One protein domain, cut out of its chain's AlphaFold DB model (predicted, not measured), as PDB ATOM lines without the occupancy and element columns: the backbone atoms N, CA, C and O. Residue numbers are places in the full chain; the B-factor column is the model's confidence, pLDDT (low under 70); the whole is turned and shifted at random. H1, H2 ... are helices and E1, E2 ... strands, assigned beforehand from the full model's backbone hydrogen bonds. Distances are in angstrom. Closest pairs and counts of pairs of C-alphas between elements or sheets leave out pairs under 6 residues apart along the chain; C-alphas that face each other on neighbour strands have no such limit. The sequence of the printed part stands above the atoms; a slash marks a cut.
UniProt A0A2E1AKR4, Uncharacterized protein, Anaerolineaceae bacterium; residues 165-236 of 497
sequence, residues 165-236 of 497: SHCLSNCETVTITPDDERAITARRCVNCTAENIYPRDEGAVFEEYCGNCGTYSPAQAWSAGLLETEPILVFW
ATOM      1  N   SER A 165     -40.137  21.934  19.594       86.56
ATOM      2  CA  SER A 165     -38.688  21.796  19.741       86.56
ATOM      3  C   SER A 165     -38.300  20.322  19.643       86.56
ATOM      4  O   SER A 165     -38.752  19.489  20.428       86.56
ATOM      5  N   HIS A 166     -37.461  20.001  18.663       88.00
ATOM      6  CA  HIS A 166     -36.930  18.661  18.435       88.00
ATOM      7  C   HIS A 166     -35.458  18.639  18.806       88.00
ATOM      8  O   HIS A 166     -34.667  19.413  18.267       88.00
ATOM      9  N   CYS A 167     -35.092  17.778  19.749       87.44
ATOM     10  CA  CYS A 167     -33.726  17.703  20.246       87.44
ATOM     11  C   CYS A 167     -32.927  16.608  19.532       87.44
ATOM     12  O   CYS A 167     -33.376  15.468  19.450       87.44
ATOM     13  N   LEU A 168     -31.740  16.970  19.035       87.44
ATOM     14  CA  LEU A 168     -30.839  16.087  18.286       87.44
ATOM     15  C   LEU A 168     -29.700  15.535  19.154       87.44
ATOM     16  O   LEU A 168     -29.349  14.362  19.053       87.44
ATOM     17  N   SER A 169     -29.109  16.376  20.007       87.75
ATOM     18  CA  SER A 169     -28.042  15.982  20.933       87.75
ATOM     19  C   SER A 169     -28.076  16.813  22.216       87.75
ATOM     20  O   SER A 169     -28.596  17.928  22.219       87.75
ATOM     21  N   ASN A 170     -27.478  16.284  23.290       87.50
ATOM     22  CA  ASN A 170     -27.526  16.849  24.649       87.50
ATOM     23  C   ASN A 170     -28.976  17.008  25.158       87.50
ATOM     24  O   ASN A 170     -29.363  18.037  25.700       87.50
ATOM     25  N   CYS A 171     -29.795  15.976  24.937       87.69
ATOM     26  CA  CYS A 171     -31.244  15.992  25.158       87.69
ATOM     27  C   CYS A 171     -31.666  15.489  26.539       87.69
ATOM     28  O   CYS A 171     -32.738  14.901  26.683       87.69
ATOM     29  N   GLU A 172     -30.819  15.672  27.545       87.06
ATOM     30  CA  GLU A 172     -31.141  15.236  28.896       87.06
ATOM     31  C   GLU A 172     -32.292  16.079  29.452       87.06
ATOM     32  O   GLU A 172     -32.244  17.307  29.488       87.06
ATOM     33  N   THR A 173     -33.367  15.411  29.858       87.50
ATOM     34  CA  THR A 173     -34.451  16.032  30.621       87.50
ATOM     35  C   THR A 173     -34.092  15.993  32.095       87.50
ATOM     36  O   THR A 173     -33.695  14.942  32.602       87.50
ATOM     37  N   VAL A 174     -34.276  17.107  32.798       88.25
ATOM     38  CA  VAL A 174     -33.998  17.186  34.236       88.25
ATOM     39  C   VAL A 174     -35.317  17.199  34.990       88.25
ATOM     40  O   VAL A 174     -36.134  18.095  34.798       88.25
ATOM     41  N   THR A 175     -35.524  16.221  35.867       91.88
ATOM     42  CA  THR A 175     -36.658  16.212  36.796       91.88
ATOM     43  C   THR A 175     -36.158  16.571  38.186       91.88
ATOM     44  O   THR A 175     -35.315  15.864  38.731       91.88
ATOM     45  N   ILE A 176     -36.678  17.661  38.751       90.12
ATOM     46  CA  ILE A 176     -36.397  18.083  40.127       90.12
ATOM     47  C   ILE A 176     -37.537  17.578  41.007       90.12
ATOM     48  O   ILE A 176     -38.693  17.979  40.838       90.12
ATOM     49  N   THR A 177     -37.211  16.679  41.932       90.75
ATOM     50  CA  THR A 177     -38.115  16.219  42.994       90.75
ATOM     51  C   THR A 177     -37.940  17.064  44.258       90.75
ATOM     52  O   THR A 177     -36.887  17.677  44.414       90.75
ATOM     53  N   PRO A 178     -38.910  17.078  45.192       89.38
ATOM     54  CA  PRO A 178     -38.785  17.842  46.439       89.38
ATOM     55  C   PRO A 178     -37.536  17.509  47.268       89.38
ATOM     56  O   PRO A 178     -37.049  18.368  47.991       89.38
ATOM     57  N   ASP A 179     -37.015  16.287  47.130       89.44
ATOM     58  CA  ASP A 179     -35.806  15.811  47.812       89.44
ATOM     59  C   ASP A 179     -34.500  16.056  47.019       89.44
ATOM     60  O   ASP A 179     -33.428  15.649  47.464       89.44
ATOM     61  N   ASP A 180     -34.562  16.667  45.827       89.19
ATOM     62  CA  ASP A 180     -33.376  16.970  45.009       89.19
ATOM     63  C   ASP A 180     -32.582  18.127  45.637       89.19
ATOM     64  O   ASP A 180     -33.155  19.118  46.087       89.19
ATOM     65  N   GLU A 181     -31.250  18.046  45.628       88.56
ATOM     66  CA  GLU A 181     -30.375  19.091  46.186       88.56
ATOM     67  C   GLU A 181     -30.551  20.456  45.498       88.56
ATOM     68  O   GLU A 181     -30.233  21.498  46.074       88.56
ATOM     69  N   ARG A 182     -31.073  20.466  44.266       88.31
ATOM     70  CA  ARG A 182     -31.357  21.669  43.469       88.31
ATOM     71  C   ARG A 182     -32.772  22.216  43.698       88.31
ATOM     72  O   ARG A 182     -33.152  23.196  43.050       88.31
ATOM     73  N   ALA A 183     -33.572  21.595  44.566       88.81
ATOM     74  CA  ALA A 183     -34.919  22.051  44.886       88.81
ATOM     75  C   ALA A 183     -34.886  23.385  45.653       88.81
ATOM     76  O   ALA A 183     -34.187  23.550  46.652       88.81
ATOM     77  N   ILE A 184     -35.671  24.353  45.186       88.44
ATOM     78  CA  ILE A 184     -35.837  25.668  45.801       88.44
ATOM     79  C   ILE A 184     -37.132  25.651  46.604       88.44
ATOM     80  O   ILE A 184     -38.227  25.561  46.042       88.44
ATOM     81  N   THR A 185     -37.017  25.785  47.924       89.88
ATOM     82  CA  THR A 185     -38.178  25.901  48.808       89.88
ATOM     83  C   THR A 185     -38.851  27.257  48.619       89.88
ATOM     84  O   THR A 185     -38.254  28.308  48.856       89.88
ATOM     85  N   ALA A 186     -40.115  27.231  48.213       89.62
ATOM     86  CA  ALA A 186     -40.987  28.390  48.113       89.62
ATOM     87  C   ALA A 186     -42.116  28.291  49.146       89.62
ATOM     88  O   ALA A 186     -42.398  27.231  49.703       89.62
ATOM     89  N   ARG A 187     -42.770  29.422  49.418       89.12
ATOM     90  CA  ARG A 187     -43.902  29.502  50.345       89.12
ATOM     91  C   ARG A 187     -45.114  30.049  49.617       89.12
ATOM     92  O   ARG A 187     -45.020  31.096  48.980       89.12
ATOM     93  N   ARG A 188     -46.249  29.362  49.732       89.12
ATOM     94  CA  ARG A 188     -47.546  29.840  49.233       89.12
ATOM     95  C   ARG A 188     -48.493  30.044  50.400       89.12
ATOM     96  O   ARG A 188     -48.479  29.267  51.349       89.12
ATOM     97  N   CYS A 189     -49.312  31.084  50.325       89.31
ATOM     98  CA  CYS A 189     -50.359  31.300  51.312       89.31
ATOM     99  C   CYS A 189     -51.552  30.389  51.003       89.31
ATOM    100  O   CYS A 189     -52.051  30.412  49.879       89.31
ATOM    101  N   VAL A 190     -52.007  29.598  51.973       91.50
ATOM    102  CA  VAL A 190     -53.075  28.599  51.766       91.50
ATOM    103  C   VAL A 190     -54.477  29.129  52.063       91.50
ATOM    104  O   VAL A 190     -55.442  28.640  51.485       91.50
ATOM    105  N   ASN A 191     -54.609  30.148  52.917       91.81
ATOM    106  CA  ASN A 191     -55.897  30.758  53.269       91.81
ATOM    107  C   ASN A 191     -56.150  32.118  52.597       91.81
ATOM    108  O   ASN A 191     -57.270  32.613  52.661       91.81
ATOM    109  N   CYS A 192     -55.167  32.701  51.901       87.44
ATOM    110  CA  CYS A 192     -55.290  34.046  51.328       87.44
ATOM    111  C   CYS A 192     -56.462  34.195  50.347       87.44
ATOM    112  O   CYS A 192     -57.230  35.147  50.450       87.44
ATOM    113  N   THR A 193     -56.643  33.244  49.426       86.00
ATOM    114  CA  THR A 193     -57.738  33.295  48.442       86.00
ATOM    115  C   THR A 193     -59.101  33.020  49.080       86.00
ATOM    116  O   THR A 193     -60.087  33.649  48.711       86.00
ATOM    117  N   ALA A 194     -59.162  32.099  50.047       87.44
ATOM    118  CA  ALA A 194     -60.408  31.696  50.698       87.44
ATOM    119  C   ALA A 194     -60.930  32.750  51.689       87.44
ATOM    120  O   ALA A 194     -62.138  32.940  51.806       87.44
ATOM    121  N   GLU A 195     -60.025  33.441  52.382       89.12
ATOM    122  CA  GLU A 195     -60.353  34.448  53.399       89.12
ATOM    123  C   GLU A 195     -60.208  35.888  52.884       89.12
ATOM    124  O   GLU A 195     -60.475  36.833  53.622       89.12
ATOM    125  N   ASN A 196     -59.833  36.064  51.611       87.62
ATOM    126  CA  ASN A 196     -59.618  37.361  50.961       87.62
ATOM    127  C   ASN A 196     -58.648  38.272  51.743       87.62
ATOM    128  O   ASN A 196     -58.903  39.464  51.932       87.62
ATOM    129  N   ILE A 197     -57.541  37.688  52.208       90.31
ATOM    130  CA  ILE A 197     -56.470  38.367  52.951       90.31
ATOM    131  C   ILE A 197     -55.182  38.410  52.126       90.31
ATOM    132  O   ILE A 197     -54.923  37.534  51.295       90.31
ATOM    133  N   TYR A 198     -54.349  39.423  52.353       88.06
ATOM    134  CA  TYR A 198     -53.078  39.575  51.651       88.06
ATOM    135  C   TYR A 198     -51.952  38.805  52.356       88.06
ATOM    136  O   TYR A 198     -51.963  38.675  53.580       88.06
ATOM    137  N   PRO A 199     -50.891  38.385  51.633       87.25
ATOM    138  CA  PRO A 199     -49.747  37.678  52.225       87.25
ATOM    139  C   PRO A 199     -48.984  38.434  53.331       87.25
ATOM    140  O   PRO A 199     -48.046  37.890  53.902       87.25
ATOM    141  N   ARG A 200     -49.317  39.703  53.600       87.44
ATOM    142  CA  ARG A 200     -48.704  40.527  54.655       87.44
ATOM    143  C   ARG A 200     -49.607  40.723  55.878       87.44
ATOM    144  O   ARG A 200     -49.157  41.346  56.835       87.44
ATOM    145  N   ASP A 201     -50.840  40.226  55.843       89.94
ATOM    146  CA  ASP A 201     -51.811  40.400  56.924       89.94
ATOM    147  C   ASP A 201     -51.553  39.400  58.067       89.94
ATOM    148  O   ASP A 201     -51.085  38.283  57.842       89.94
ATOM    149  N   GLU A 202     -51.890  39.777  59.309       82.12
ATOM    150  CA  GLU A 202     -51.574  39.017  60.541       82.12
ATOM    151  C   GLU A 202     -52.292  37.650  60.685       82.12
ATOM    152  O   GLU A 202     -52.143  36.979  61.705       82.12
ATOM    153  N   GLY A 203     -53.029  37.192  59.667       84.19
ATOM    154  CA  GLY A 203     -53.706  35.886  59.620       84.19
ATOM    155  C   GLY A 203     -53.245  34.953  58.493       84.19
ATOM    156  O   GLY A 203     -53.815  33.875  58.335       84.19
ATOM    157  N   ALA A 204     -52.250  35.341  57.688       87.25
ATOM    158  CA  ALA A 204     -51.799  34.539  56.551       87.25
ATOM    159  C   ALA A 204     -51.050  33.268  57.000       87.25
ATOM    160  O   ALA A 204     -50.018  33.331  57.672       87.25
ATOM    161  N   VAL A 205     -51.551  32.100  56.588       90.75
ATOM    162  CA  VAL A 205     -50.936  30.787  56.819       90.75
ATOM    163  C   VAL A 205     -50.178  30.367  55.567       90.75
ATOM    164  O   VAL A 205     -50.725  30.376  54.465       90.75
ATOM    165  N   PHE A 206     -48.920  29.964  55.741       91.62
ATOM    166  CA  PHE A 206     -48.047  29.553  54.645       91.62
ATOM    167  C   PHE A 206     -47.752  28.058  54.686       91.62
ATOM    168  O   PHE A 206     -47.489  27.495  55.747       91.62
ATOM    169  N   GLU A 207     -47.734  27.446  53.508       91.88
ATOM    170  CA  GLU A 207     -47.241  26.090  53.277       91.88
ATOM    171  C   GLU A 207     -45.952  26.163  52.450       91.88
ATOM    172  O   GLU A 207     -45.865  26.924  51.476       91.88
ATOM    173  N   GLU A 208     -44.942  25.393  52.857       89.75
ATOM    174  CA  GLU A 208     -43.717  25.218  52.080       89.75
ATOM    175  C   GLU A 208     -43.944  24.188  50.980       89.75
ATOM    176  O   GLU A 208     -44.469  23.101  51.211       89.75
ATOM    177  N   TYR A 209     -43.542  24.544  49.770       88.69
ATOM    178  CA  TYR A 209     -43.609  23.673  48.610       88.69
ATOM    179  C   TYR A 209     -42.352  23.865  47.768       88.69
ATOM    180  O   TYR A 209     -41.638  24.862  47.889       88.69
ATOM    181  N   CYS A 210     -42.071  22.907  46.895       89.56
ATOM    182  CA  CYS A 210     -40.961  23.042  45.972       89.56
ATOM    183  C   CYS A 210     -41.344  23.978  44.817       89.56
ATOM    184  O   CYS A 210     -42.214  23.654  44.008       89.56
ATOM    185  N   GLY A 211     -40.705  25.147  44.755       87.12
ATOM    186  CA  GLY A 211     -41.023  26.206  43.796       87.12
ATOM    187  C   GLY A 211     -40.524  25.945  42.375       87.12
ATOM    188  O   GLY A 211     -41.073  26.506  41.434       87.12
ATOM    189  N   ASN A 212     -39.508  25.096  42.218       90.38
ATOM    190  CA  ASN A 212     -38.909  24.718  40.934       90.38
ATOM    191  C   ASN A 212     -38.975  23.201  40.679       90.38
ATOM    192  O   ASN A 212     -38.221  22.677  39.866       90.38
ATOM    193  N   CYS A 213     -39.831  22.471  41.392       90.81
ATOM    194  CA  CYS A 213     -40.009  21.052  41.115       90.81
ATOM    195  C   CYS A 213     -40.838  20.858  39.855       90.81
ATOM    196  O   CYS A 213     -41.804  21.577  39.600       90.81
ATOM    197  N   GLY A 214     -40.473  19.847  39.084       90.25
ATOM    198  CA  GLY A 214     -41.081  19.576  37.794       90.25
ATOM    199  C   GLY A 214     -40.104  18.889  36.858       90.25
ATOM    200  O   GLY A 214     -38.943  18.655  37.196       90.25
ATOM    201  N   THR A 215     -40.594  18.553  35.670       89.50
ATOM    202  CA  THR A 215     -39.758  18.025  34.590       89.50
ATOM    203  C   THR A 215     -39.467  19.150  33.612       89.50
ATOM    204  O   THR A 215     -40.381  19.701  33.007       89.50
ATOM    205  N   TYR A 216     -38.189  19.480  33.470       87.12
ATOM    206  CA  TYR A 216     -37.691  20.489  32.553       87.12
ATOM    207  C   TYR A 216     -37.345  19.827  31.221       87.12
ATOM    208  O   TYR A 216     -36.616  18.828  31.180       87.12
ATOM    209  N   SER A 217     -37.834  20.401  30.120       86.19
ATOM    210  CA  SER A 217     -37.345  20.040  28.786       86.19
ATOM    211  C   SER A 217     -35.850  20.374  28.664       86.19
ATOM    212  O   SER A 217     -35.365  21.229  29.410       86.19
ATOM    213  N   PRO A 218     -35.097  19.775  27.724       86.31
ATOM    214  CA  PRO A 218     -33.660  20.043  27.599       86.31
ATOM    215  C   PRO A 218     -33.341  21.540  27.444       86.31
ATOM    216  O   PRO A 218     -32.419  22.059  28.068       86.31
ATOM    217  N   ALA A 219     -34.172  22.262  26.681       83.81
ATOM    218  CA  ALA A 219     -34.075  23.712  26.507       83.81
ATOM    219  C   ALA A 219     -34.287  24.473  27.825       83.81
ATOM    220  O   ALA A 219     -33.508  25.360  28.173       83.81
ATOM    221  N   GLN A 220     -35.338  24.110  28.568       87.94
ATOM    222  CA  GLN A 220     -35.660  24.734  29.849       87.94
ATOM    223  C   GLN A 220     -34.573  24.445  30.884       87.94
ATOM    224  O   GLN A 220     -34.148  25.358  31.585       87.94
ATOM    225  N   ALA A 221     -34.082  23.208  30.938       87.94
ATOM    226  CA  ALA A 221     -33.044  22.779  31.864       87.94
ATOM    227  C   ALA A 221     -31.735  23.547  31.638       87.94
ATOM    228  O   ALA A 221     -31.162  24.064  32.594       87.94
ATOM    229  N   TRP A 222     -31.308  23.710  30.384       89.31
ATOM    230  CA  TRP A 222     -30.147  24.538  30.060       89.31
ATOM    231  C   TRP A 222     -30.375  26.021  30.382       89.31
ATOM    232  O   TRP A 222     -29.540  26.633  31.043       89.31
ATOM    233  N   SER A 223     -31.537  26.588  30.027       88.00
ATOM    234  CA  SER A 223     -31.857  27.989  30.357       88.00
ATOM    235  C   SER A 223     -31.919  28.266  31.865       88.00
ATOM    236  O   SER A 223     -31.622  29.374  32.303       88.00
ATOM    237  N   ALA A 224     -32.278  27.254  32.661       87.50
ATOM    238  CA  ALA A 224     -32.327  27.311  34.118       87.50
ATOM    239  C   ALA A 224     -30.964  27.011  34.773       87.50
ATOM    240  O   ALA A 224     -30.873  26.989  35.999       87.50
ATOM    241  N   GLY A 225     -29.913  26.764  33.982       88.81
ATOM    242  CA  GLY A 225     -28.572  26.435  34.471       88.81
ATOM    243  C   GLY A 225     -28.451  25.041  35.094       88.81
ATOM    244  O   GLY A 225     -27.507  24.785  35.834       88.81
ATOM    245  N   LEU A 226     -29.402  24.139  34.824       88.19
ATOM    246  CA  LEU A 226     -29.411  22.762  35.338       88.19
ATOM    247  C   LEU A 226     -28.531  21.812  34.513       88.19
ATOM    248  O   LEU A 226     -28.220  20.719  34.984       88.19
ATOM    249  N   LEU A 227     -28.156  22.217  33.297       88.94
ATOM    250  CA  LEU A 227     -27.264  21.497  32.388       88.94
ATOM    251  C   LEU A 227     -26.116  22.414  31.960       88.94
ATOM    252  O   LEU A 227     -26.340  23.577  31.634       88.94
ATOM    253  N   GLU A 228     -24.901  21.874  31.910       87.69
ATOM    254  CA  GLU A 228     -23.711  22.623  31.477       87.69
ATOM    255  C   GLU A 228     -23.613  22.729  29.948       87.69
ATOM    256  O   GLU A 228     -23.131  23.724  29.409       87.69
ATOM    257  N   THR A 229     -24.079  21.703  29.234       89.81
ATOM    258  CA  THR A 229     -24.011  21.631  27.772       89.81
ATOM    259  C   THR A 229     -25.294  22.135  27.129       89.81
ATOM    260  O   THR A 229     -26.383  21.687  27.488       89.81
ATOM    261  N   GLU A 230     -25.166  23.004  26.127       88.56
ATOM    262  CA  GLU A 230     -26.307  23.502  25.356       88.56
ATOM    263  C   GLU A 230     -26.954  22.376  24.519       88.56
ATOM    264  O   GLU A 230     -26.242  21.639  23.818       88.56
ATOM    265  N   PRO A 231     -28.292  22.213  24.578       89.19
ATOM    266  CA  PRO A 231     -29.025  21.262  23.752       89.19
ATOM    267  C   PRO A 231     -29.046  21.708  22.293       89.19
ATOM    268  O   PRO A 231     -29.314  22.867  21.973       89.19
ATOM    269  N   ILE A 232     -28.828  20.765  21.377       88.38
ATOM    270  CA  ILE A 232     -28.941  21.042  19.944       88.38
ATOM    271  C   ILE A 232     -30.384  20.804  19.514       88.38
ATOM    272  O   ILE A 232     -30.849  19.665  19.470       88.38
ATOM    273  N   LEU A 233     -31.077  21.896  19.185       89.12
ATOM    274  CA  LEU A 233     -32.507  21.906  18.880       89.12
ATOM    275  C   LEU A 233     -32.786  22.324  17.432       89.12
ATOM    276  O   LEU A 233     -32.135  23.221  16.885       89.12
ATOM    277  N   VAL A 234     -33.816  21.718  16.849       91.75
ATOM    278  CA  VAL A 234     -34.489  22.176  15.631       91.75
ATOM    279  C   VAL A 234     -35.898  22.621  16.004       91.75
ATOM    280  O   VAL A 234     -36.630  21.889  16.671       91.75
ATOM    281  N   PHE A 235     -36.269  23.832  15.599       90.62
ATOM    282  CA  PHE A 235     -37.590  24.402  15.862       90.62
ATOM    283  C   PHE A 235     -38.469  24.225  14.632       90.62
ATOM    284  O   PHE A 235     -38.174  24.764  13.568       90.62
ATOM    285  N   TRP A 236     -39.549  23.465  14.783       92.00
ATOM    286  CA  TRP A 236     -40.450  23.134  13.688       92.00
ATOM    287  C   TRP A 236     -41.829  23.772  13.903       92.00
ATOM    288  O   TRP A 236     -42.508  23.390  14.860       92.00
TER     289      TRP A 236
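This is residues 165 to 236 of the 497 residues of an uncharacterized protein of Anaerolineaceae bacterium (UniProt A0A2E1AKR4). The printed part is a long, thin ribbon folded out and back on itself: three small ladders of two antiparallel strands, E1 with E6, E2 with E5 and E3 with E4, follow one another along its length. The far end turns back through a loop region that holds the short helix H1, while H2 sits near E2, between the first two ladders, and both ends of the printed part lie side by side at the other end. The 72 residues hold two named helices and six named strands, in the order E1 E2 E3 H1 E4 E5 H2 E6, and the class is mixed, helices and strands. The whole is extended, with a radius of gyration of the C-alphas of 17.4 A, and flat, spanning 52 by 29 by 14 A.

E1, residues 165 to 169, begins with C-alpha 165 at (-38.688, 21.796, 19.741) and is 12.2 A long. E2, residues 174 to 176, is 6.4 A long, and E3, residues 185 to 189, is 13.6 A. H1, residues 192 to 195, is 5.5 A long, with C-alpha 195 at (-60.353, 34.448, 53.399). E4, residues 206 to 210, is 13.0 A long, E5, residues 214 to 216, is 6.3 A, and H2, residues 218 to 223, is 8.6 A. E6, residues 232 to 236, is 13.3 A long and ends with C-alpha 236 at (-40.450, 23.134, 13.688).

E1 and E6 are antiparallel neighbours at 152 degrees, with N 166 and O 234 within hydrogen-bond range at 2.9 A. E2 and E5 are antiparallel at 160 degrees, with N 216 and O 174 at 2.8 A. E3 and E4 are antiparallel at 143 degrees, with N 186 and O 209 at 2.8 A. The closest C-alphas of E2 and H2 are those of Val 174 and Ala 221, 6.1 A apart. Those of E1 and H2 are Cys 167 and Pro 218, at 7.7 A. H1 is apart from E1, E2, E5, H2 and E6. In H2 every O i to N i+4 pair is within hydrogen-bond range; H1 is too short for such a pair, and its one O i to N i+3 pair is not within range.

The two C-alphas farthest apart are those of Leu 168 and Glu 202, at 52.4 A, while the first and last printed C-alphas are 6.4 A apart. The printed part has no cut and no long link. The mean pLDDT of the printed part is 88.6, and no printed residue is under 70.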